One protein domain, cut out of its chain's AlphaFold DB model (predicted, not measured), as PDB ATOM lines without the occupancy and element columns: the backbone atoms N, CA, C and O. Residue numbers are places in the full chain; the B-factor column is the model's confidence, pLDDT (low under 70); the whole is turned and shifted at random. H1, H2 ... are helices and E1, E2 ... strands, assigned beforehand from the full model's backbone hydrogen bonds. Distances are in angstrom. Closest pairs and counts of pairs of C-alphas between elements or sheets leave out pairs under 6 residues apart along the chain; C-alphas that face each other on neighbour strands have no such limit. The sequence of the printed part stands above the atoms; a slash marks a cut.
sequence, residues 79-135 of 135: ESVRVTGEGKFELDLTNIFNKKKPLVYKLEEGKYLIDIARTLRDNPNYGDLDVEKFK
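Overview. This is residues 79 to 135 of the 135 residues of an uncharacterized protein of Candidatus Pacearchaeota archaeon CG_4_9_14_0_2_um_filter_30_8 (UniProt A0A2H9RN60). Two strand hairpins, E1 with E2 and E3 with E4, stand side by side as one small open sheet, with the short helices H1 and H2 at the end of it where E2 and E4 finish. H2 leads directly on from E4 away from the sheet, and the stretch after it folds back to the small helix H3, so that this final part makes much of the length. The printed part has 57 residues, with four named strands and three named helices in the order E1, E2, H1, E3, E4, H2, H3. The sheet is mixed, in the order E2, E1, E3, E4, and the class is mixed, helices and strands. The whole is loose, with a radius of gyration of the C-alphas of 13.0 A, and elongated, spanning 38 by 25 by 17 A.

Along the chain. E1, residues 81 to 85, begins at C-alpha 81 (60.299, 138.897, 30.177) and is 12.2 A long. E2 is residues 88 to 91, and H1 is residues 93 to 97. E3, residues 103 to 108, is the longest strand at 15.5 A; its first C-alpha is at (66.964, 139.056, 33.824). E4, residues 111 to 115, measures 13.5 A. H2, residues 116 to 122, measures 10.4 A. H3, residues 131 to 134, ends at C-alpha 134 (81.982, 133.634, 28.633).

Arrangement. The inner strands E1 and E3 are parallel at 24 degrees, with N 106 and O 81 2.9 A apart, within hydrogen-bond range. The edge strand E2 forms a hairpin with E1, antiparallel at 158 degrees, with N 82 and O 90 at 2.9 A. The other edge strand, E4, forms a hairpin with E3, antiparallel at 161 degrees, with N 105 and O 113 at 2.8 A. H1 is on the sheet but only grazes it; its C-alpha 96 is 6.4 A from that of Leu 103 in E3. H2 is only just on the sheet, with 5 pairs of C-alphas within 10 A, and only grazes it with residues 116 to 119. H3 is not on the sheet. H2 and H3 are close but not clearly touching, the closest C-alphas being those of Ala 117 and Val 131, 6.9 A apart. H1 and H2 are apart. In H1 every O i to N i+4 pair is within hydrogen-bond range, in H2 2 of 3, and H3 is too short for such a pair.

Size, cuts and confidence. The two C-alphas farthest apart, those of Glu 86 and Asp 128, are 38.6 A from each other. The printed part has no cut and ends at residue 135, the chain's last. No link is long; H2 to H3, with 8 residues between them, is short, and the others are tight. The mean pLDDT of the printed part is 75.5, with residue 119 and residues 121 to 135 under 70.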
ATOM      1  N   GLU A  79      60.612 134.391  35.534       84.00
ATOM      2  CA  GLU A  79      60.542 134.925  34.177       84.00
ATOM      3  C   GLU A  79      60.357 136.449  34.227       84.00
ATOM      4  O   GLU A  79      59.294 136.957  34.564       84.00
ATOM      5  N   SER A  80      61.402 137.202  33.875       85.19
ATOM      6  CA  SER A  80      61.354 138.671  33.859       85.19
ATOM      7  C   SER A  80      60.649 139.201  32.611       85.19
ATOM      8  O   SER A  80      59.930 140.197  32.659       85.19
ATOM      9  N   VAL A  81      60.875 138.538  31.474       87.81
ATOM     10  CA  VAL A  81      60.299 138.897  30.177       87.81
ATOM     11  C   VAL A  81      59.837 137.631  29.475       87.81
ATOM     12  O   VAL A  81      60.576 136.650  29.392       87.81
ATOM     13  N   ARG A  82      58.633 137.662  28.912       88.06
ATOM     14  CA  ARG A  82      58.081 136.560  28.126       88.06
ATOM     15  C   ARG A  82      57.676 137.037  26.746       88.06
ATOM     16  O   ARG A  82      56.912 137.991  26.626       88.06
ATOM     17  N   VAL A  83      58.145 136.342  25.715       86.75
ATOM     18  CA  VAL A  83      57.717 136.577  24.332       86.75
ATOM     19  C   VAL A  83      56.405 135.825  24.104       86.75
ATOM     20  O   VAL A  83      56.362 134.604  24.225       86.75
ATOM     21  N   THR A  84      55.316 136.544  23.828       84.88
ATOM     22  CA  THR A  84      53.988 135.945  23.573       84.88
ATOM     23  C   THR A  84      53.633 135.909  22.087       84.88
ATOM     24  O   THR A  84      52.721 135.193  21.683       84.88
ATOM     25  N   GLY A  85      54.367 136.651  21.258       82.81
ATOM     26  CA  GLY A  85      54.254 136.652  19.802       82.81
ATOM     27  C   GLY A  85      55.180 137.695  19.184       82.81
ATOM     28  O   GLY A  85      55.892 138.404  19.897       82.81
ATOM     29  N   GLU A  86      55.164 137.819  17.859       87.06
ATOM     30  CA  GLU A  86      55.976 138.820  17.159       87.06
ATOM     31  C   GLU A  86      55.652 140.238  17.659       87.06
ATOM     32  O   GLU A  86      54.521 140.717  17.556       87.06
ATOM     33  N   GLY A  87      56.648 140.886  18.270       87.25
ATOM     34  CA  GLY A  87      56.514 142.222  18.859       87.25
ATOM     35  C   GLY A  87      55.652 142.303  20.126       87.25
ATOM     36  O   GLY A  87      55.391 143.410  20.593       87.25
ATOM     37  N   LYS A  88      55.210 141.173  20.697       87.44
ATOM     38  CA  LYS A  88      54.378 141.132  21.909       87.44
ATOM     39  C   LYS A  88      55.138 140.507  23.072       87.44
ATOM     40  O   LYS A  88      55.631 139.382  22.979       87.44
ATOM     41  N   PHE A  89      55.185 141.241  24.181       90.00
ATOM     42  CA  PHE A  89      55.922 140.856  25.377       90.00
ATOM     43  C   PHE A  89      55.063 141.048  26.621       90.00
ATOM     44  O   PHE A  89      54.341 142.035  26.740       90.00
ATOM     45  N   GLU A  90      55.192 140.126  27.565       87.44
ATOM     46  CA  GLU A  90      54.763 140.328  28.944       87.44
ATOM     47  C   GLU A  90      55.988 140.612  29.807       87.44
ATOM     48  O   GLU A  90      57.028 139.963  29.662       87.44
ATOM     49  N   LEU A  91      55.861 141.598  30.691       89.19
ATOM     50  CA  LEU A  91      56.952 142.114  31.506       89.19
ATOM     51  C   LEU A  91      56.584 141.994  32.982       89.19
ATOM     52  O   LEU A  91      55.588 142.575  33.416       89.19
ATOM     53  N   ASP A  92      57.413 141.301  33.756       87.19
ATOM     54  CA  ASP A  92      57.349 141.357  35.212       87.19
ATOM     55  C   ASP A  92      58.222 142.514  35.701       87.19
ATOM     56  O   ASP A  92      59.445 142.410  35.820       87.19
ATOM     57  N   LEU A  93      57.578 143.645  35.988       85.31
ATOM     58  CA  LEU A  93      58.264 144.851  36.448       85.31
ATOM     59  C   LEU A  93      59.021 144.615  37.763       85.31
ATOM     60  O   LEU A  93      60.107 145.163  37.945       85.31
ATOM     61  N   THR A  94      58.500 143.774  38.657       84.50
ATOM     62  CA  THR A  94      59.128 143.500  39.955       84.50
ATOM     63  C   THR A  94      60.478 142.826  39.757       84.50
ATOM     64  O   THR A  94      61.482 143.258  40.330       84.50
ATOM     65  N   ASN A  95      60.523 141.808  38.896       83.00
ATOM     66  CA  ASN A  95      61.761 141.112  38.564       83.00
ATOM     67  C   ASN A  95      62.696 141.978  37.697       83.00
ATOM     68  O   ASN A  95      63.895 142.022  37.962       83.00
ATOM     69  N   ILE A  96      62.174 142.754  36.736       85.94
ATOM     70  CA  ILE A  96      62.990 143.623  35.862       85.94
ATOM     71  C   ILE A  96      63.737 144.717  36.641       85.94
ATOM     72  O   ILE A  96      64.901 145.020  36.338       85.94
ATOM     73  N   PHE A  97      63.081 145.331  37.628       83.94
ATOM     74  CA  PHE A  97      63.681 146.393  38.439       83.94
ATOM     75  C   PHE A  97      64.575 145.865  39.568       83.94
ATOM     76  O   PHE A  97      65.376 146.626  40.120       83.94
ATOM     77  N   ASN A  98      64.511 144.571  39.889       80.12
ATOM     78  CA  ASN A  98      65.339 143.982  40.930       80.12
ATOM     79  C   ASN A  98      66.777 143.737  40.442       80.12
ATOM     80  O   ASN A  98      67.075 142.743  39.790       80.12
ATOM     81  N   LYS A  99      67.702 144.630  40.810       74.31
ATOM     82  CA  LYS A  99      69.127 144.527  40.441       74.31
ATOM     83  C   LYS A  99      69.859 143.326  41.052       74.31
ATOM     84  O   LYS A  99      70.919 142.960  40.565       74.31
ATOM     85  N   LYS A 100      69.313 142.713  42.107       72.88
ATOM     86  CA  LYS A 100      69.924 141.544  42.757       72.88
ATOM     87  C   LYS A 100      69.640 140.235  42.014       72.88
ATOM     88  O   LYS A 100      70.275 139.232  42.320       72.88
ATOM     89  N   LYS A 101      68.695 140.231  41.066       74.06
ATOM     90  CA  LYS A 101      68.287 139.045  40.305       74.06
ATOM     91  C   LYS A 101      68.684 139.178  38.826       74.06
ATOM     92  O   LYS A 101      68.732 140.296  38.309       74.06
ATOM     93  N   PRO A 102      68.995 138.067  38.139       78.88
ATOM     94  CA  PRO A 102      69.231 138.081  36.698       78.88
ATOM     95  C   PRO A 102      67.944 138.352  35.933       78.88
ATOM     96  O   PRO A 102      66.858 137.968  36.366       78.88
ATOM     97  N   LEU A 103      68.076 138.982  34.763       84.88
ATOM     98  CA  LEU A 103      66.964 139.056  33.824       84.88
ATOM     99  C   LEU A 103      66.840 137.724  33.097       84.88
ATOM    100  O   LEU A 103      67.769 137.295  32.410       84.88
ATOM    101  N   VAL A 104      65.675 137.102  33.218       87.31
ATOM    102  CA  VAL A 104      65.360 135.843  32.542       87.31
ATOM    103  C   VAL A 104      64.313 136.107  31.468       87.31
ATOM    104  O   VAL A 104      63.191 136.521  31.762       87.31
ATOM    105  N   TYR A 105      64.682 135.851  30.219       87.62
ATOM    106  CA  TYR A 105      63.825 135.967  29.048       87.62
ATOM    107  C   TYR A 105      63.361 134.575  28.619       87.62
ATOM    108  O   TYR A 105      64.184 133.731  28.260       87.62
ATOM    109  N   LYS A 106      62.049 134.332  28.605       87.44
ATOM    110  CA  LYS A 106      61.461 133.131  27.997       87.44
ATOM    111  C   LYS A 106      61.159 133.405  26.528       87.44
ATOM    112  O   LYS A 106      60.266 134.198  26.225       87.44
ATOM    113  N   LEU A 107      61.901 132.744  25.640       82.62
ATOM    114  CA  LEU A 107      61.711 132.846  24.189       82.62
ATOM    115  C   LEU A 107      60.645 131.857  23.714       82.62
ATOM    116  O   LEU A 107      59.701 132.232  23.032       82.62
ATOM    117  N   GLU A 108      60.791 130.597  24.123       78.81
ATOM    118  CA  GLU A 108      59.873 129.496  23.833       78.81
ATOM    119  C   GLU A 108      59.842 128.542  25.037       78.81
ATOM    120  O   GLU A 108      60.620 128.673  25.985       78.81
ATOM    121  N   GLU A 109      58.951 127.554  25.019       74.06
ATOM    122  CA  GLU A 109      58.911 126.526  26.058       74.06
ATOM    123  C   GLU A 109      60.234 125.743  26.112       74.06
ATOM    124  O   GLU A 109      60.674 125.158  25.124       74.06
ATOM    125  N   GLY A 110      60.902 125.781  27.269       73.19
ATOM    126  CA  GLY A 110      62.224 125.181  27.465       73.19
ATOM    127  C   GLY A 110      63.403 125.996  26.914       73.19
ATOM    128  O   GLY A 110      64.543 125.574  27.100       73.19
ATOM    129  N   LYS A 111      63.176 127.157  26.278       79.38
ATOM    130  CA  LYS A 111      64.243 128.040  25.775       79.38
ATOM    131  C   LYS A 111      64.273 129.362  26.535       79.38
ATOM    132  O   LYS A 111      63.379 130.201  26.395       79.38
ATOM    133  N   TYR A 112      65.355 129.555  27.282       85.69
ATOM    134  CA  TYR A 112      65.570 130.716  28.137       85.69
ATOM    135  C   TYR A 112      66.875 131.426  27.777       85.69
ATOM    136  O   TYR A 112      67.896 130.777  27.553       85.69
ATOM    137  N   LEU A 113      66.843 132.759  27.753       84.62
ATOM    138  CA  LEU A 113      68.030 133.610  27.724       84.62
ATOM    139  C   LEU A 113      68.161 134.273  29.092       84.62
ATOM    140  O   LEU A 113      67.233 134.927  29.561       84.62
ATOM    141  N   ILE A 114      69.307 134.087  29.737       85.25
ATOM    142  CA  ILE A 114      69.575 134.608  31.077       85.25
ATOM    143  C   ILE A 114      70.692 135.642  30.958       85.25
ATOM    144  O   ILE A 114      71.809 135.305  30.570       85.25
ATOM    145  N   ASP A 115      70.404 136.899  31.297       82.62
ATOM    146  CA  ASP A 115      71.430 137.940  31.395       82.62
ATOM    147  C   ASP A 115      72.130 137.838  32.754       82.62
ATOM    148  O   ASP A 115      71.775 138.501  33.734       82.62
ATOM    149  N   ILE A 116      73.131 136.959  32.798       76.75
ATOM    150  CA  ILE A 116      73.980 136.733  33.971       76.75
ATOM    151  C   ILE A 116      74.925 137.928  34.180       76.75
ATOM    152  O   ILE A 116      75.233 138.299  35.314       76.75
ATOM    153  N   ALA A 117      75.354 138.586  33.098       72.38
ATOM    154  CA  ALA A 117      76.313 139.688  33.146       72.38
ATOM    155  C   ALA A 117      75.778 140.893  33.932       72.38
ATOM    156  O   ALA A 117      76.545 141.603  34.584       72.38
ATOM    157  N   ARG A 118      74.468 141.153  33.888       70.44
ATOM    158  CA  ARG A 118      73.835 142.174  34.733       70.44
ATOM    159  C   ARG A 118      73.976 141.860  36.227       70.44
ATOM    160  O   ARG A 118      74.365 142.743  36.981       70.44
ATOM    161  N   THR A 119      73.715 140.625  36.649       67.06
ATOM    162  CA  THR A 119      73.814 140.228  38.066       67.06
ATOM    163  C   THR A 119      75.251 140.201  38.562       67.06
ATOM    164  O   THR A 119      75.508 140.612  39.688       67.06
ATOM    165  N   LEU A 120      76.193 139.760  37.726       71.06
ATOM    166  CA  LEU A 120      77.608 139.692  38.095       71.06
ATOM    167  C   LEU A 120      78.239 141.076  38.278       71.06
ATOM    168  O   LEU A 120      79.068 141.253  39.161       71.06
ATOM    169  N   ARG A 121      77.822 142.073  37.487       66.75
ATOM    170  CA  ARG A 121      78.330 143.451  37.610       66.75
ATOM    171  C   ARG A 121      77.901 144.146  38.902       66.75
ATOM    172  O   ARG A 121      78.666 144.944  39.432       66.75
ATOM    173  N   ASP A 122      76.701 143.846  39.394       61.34
ATOM    174  CA  ASP A 122      76.095 144.550  40.529       61.34
ATOM    175  C   ASP A 122      76.251 143.800  41.870       61.34
ATOM    176  O   ASP A 122      75.848 144.321  42.914       61.34
ATOM    177  N   ASN A 123      76.827 142.588  41.878       57.12
ATOM    178  CA  ASN A 123      76.919 141.747  43.071       57.12
ATOM    179  C   ASN A 123      78.381 141.565  43.545       57.12
ATOM    180  O   ASN A 123      79.151 140.853  42.898       57.12
ATOM    181  N   PRO A 124      78.782 142.158  44.689       56.62
ATOM    182  CA  PRO A 124      80.173 142.160  45.158       56.62
ATOM    183  C   PRO A 124      80.718 140.770  45.522       56.62
ATOM    184  O   PRO A 124      81.930 140.585  45.535       56.62
ATOM    185  N   ASN A 125      79.845 139.785  45.762       52.53
ATOM    186  CA  ASN A 125      80.239 138.399  46.051       52.53
ATOM    187  C   ASN A 125      80.744 137.621  44.824       52.53
ATOM    188  O   ASN A 125      81.195 136.490  44.972       52.53
ATOM    189  N   TYR A 126      80.662 138.198  43.624       54.56
ATOM    190  CA  TYR A 126      81.100 137.572  42.377       54.56
ATOM    191  C   TYR A 126      82.203 138.368  41.665       54.56
ATOM    192  O   TYR A 126      82.424 138.167  40.472       54.56
ATOM    193  N   GLY A 127      82.914 139.251  42.381       54.06
ATOM    194  CA  GLY A 127      83.995 140.075  41.817       54.06
ATOM    195  C   GLY A 127      85.124 139.278  41.150       54.06
ATOM    196  O   GLY A 127      85.847 139.817  40.315       54.06
ATOM    197  N   ASP A 128      85.229 137.988  41.469       56.53
ATOM    198  CA  ASP A 128      86.254 137.071  40.968       56.53
ATOM    199  C   ASP A 128      85.846 136.384  39.648       56.53
ATOM    200  O   ASP A 128      86.662 135.716  39.005       56.53
ATOM    201  N   LEU A 129      84.573 136.500  39.241       55.44
ATOM    202  CA  LEU A 129      84.071 135.910  38.005       55.44
ATOM    203  C   LEU A 129      84.429 136.800  36.816       55.44
ATOM    204  O   LEU A 129      83.781 137.803  36.523       55.44
ATOM    205  N   ASP A 130      85.465 136.376  36.103       58.47
ATOM    206  CA  ASP A 130      85.887 136.974  34.843       58.47
ATOM    207  C   ASP A 130      84.833 136.730  33.749       58.47
ATOM    208  O   ASP A 130      84.814 135.699  33.072       58.47
ATOM    209  N   VAL A 131      83.928 137.698  33.599       57.47
ATOM    210  CA  VAL A 131      82.867 137.719  32.581       57.47
ATOM    211  C   VAL A 131      83.406 137.635  31.148       57.47
ATOM    212  O   VAL A 131      82.654 137.252  30.254       57.47
ATOM    213  N   GLU A 132      84.686 137.939  30.901       60.16
ATOM    214  CA  GLU A 132      85.280 137.806  29.565       60.16
ATOM    215  C   GLU A 132      85.495 136.353  29.144       60.16
ATOM    216  O   GLU A 132      85.545 136.073  27.948       60.16
ATOM    217  N   LYS A 133      85.530 135.409  30.091       56.84
ATOM    218  CA  LYS A 133      85.645 133.971  29.793       56.84
ATOM    219  C   LYS A 133      84.385 133.356  29.180       56.84
ATOM    220  O   LYS A 133      84.429 132.200  28.769       56.84
ATOM    221  N   PHE A 134      83.275 134.094  29.151       53.47
ATOM    222  CA  PHE A 134      81.982 133.634  28.633       53.47
ATOM    223  C   PHE A 134      81.574 134.313  27.312       53.47
ATOM    224  O   PHE A 134      80.444 134.119  26.862       53.47
ATOM    225  N   LYS A 135      82.462 135.123  26.715       51.97
ATOM    226  CA  LYS A 135      82.335 135.623  25.336       51.97
ATOM    227  C   LYS A 135      82.827 134.573  24.344       51.97
ATOM    228  O   LYS A 135      82.221 134.503  23.253       51.97
TER     229      LYS A 135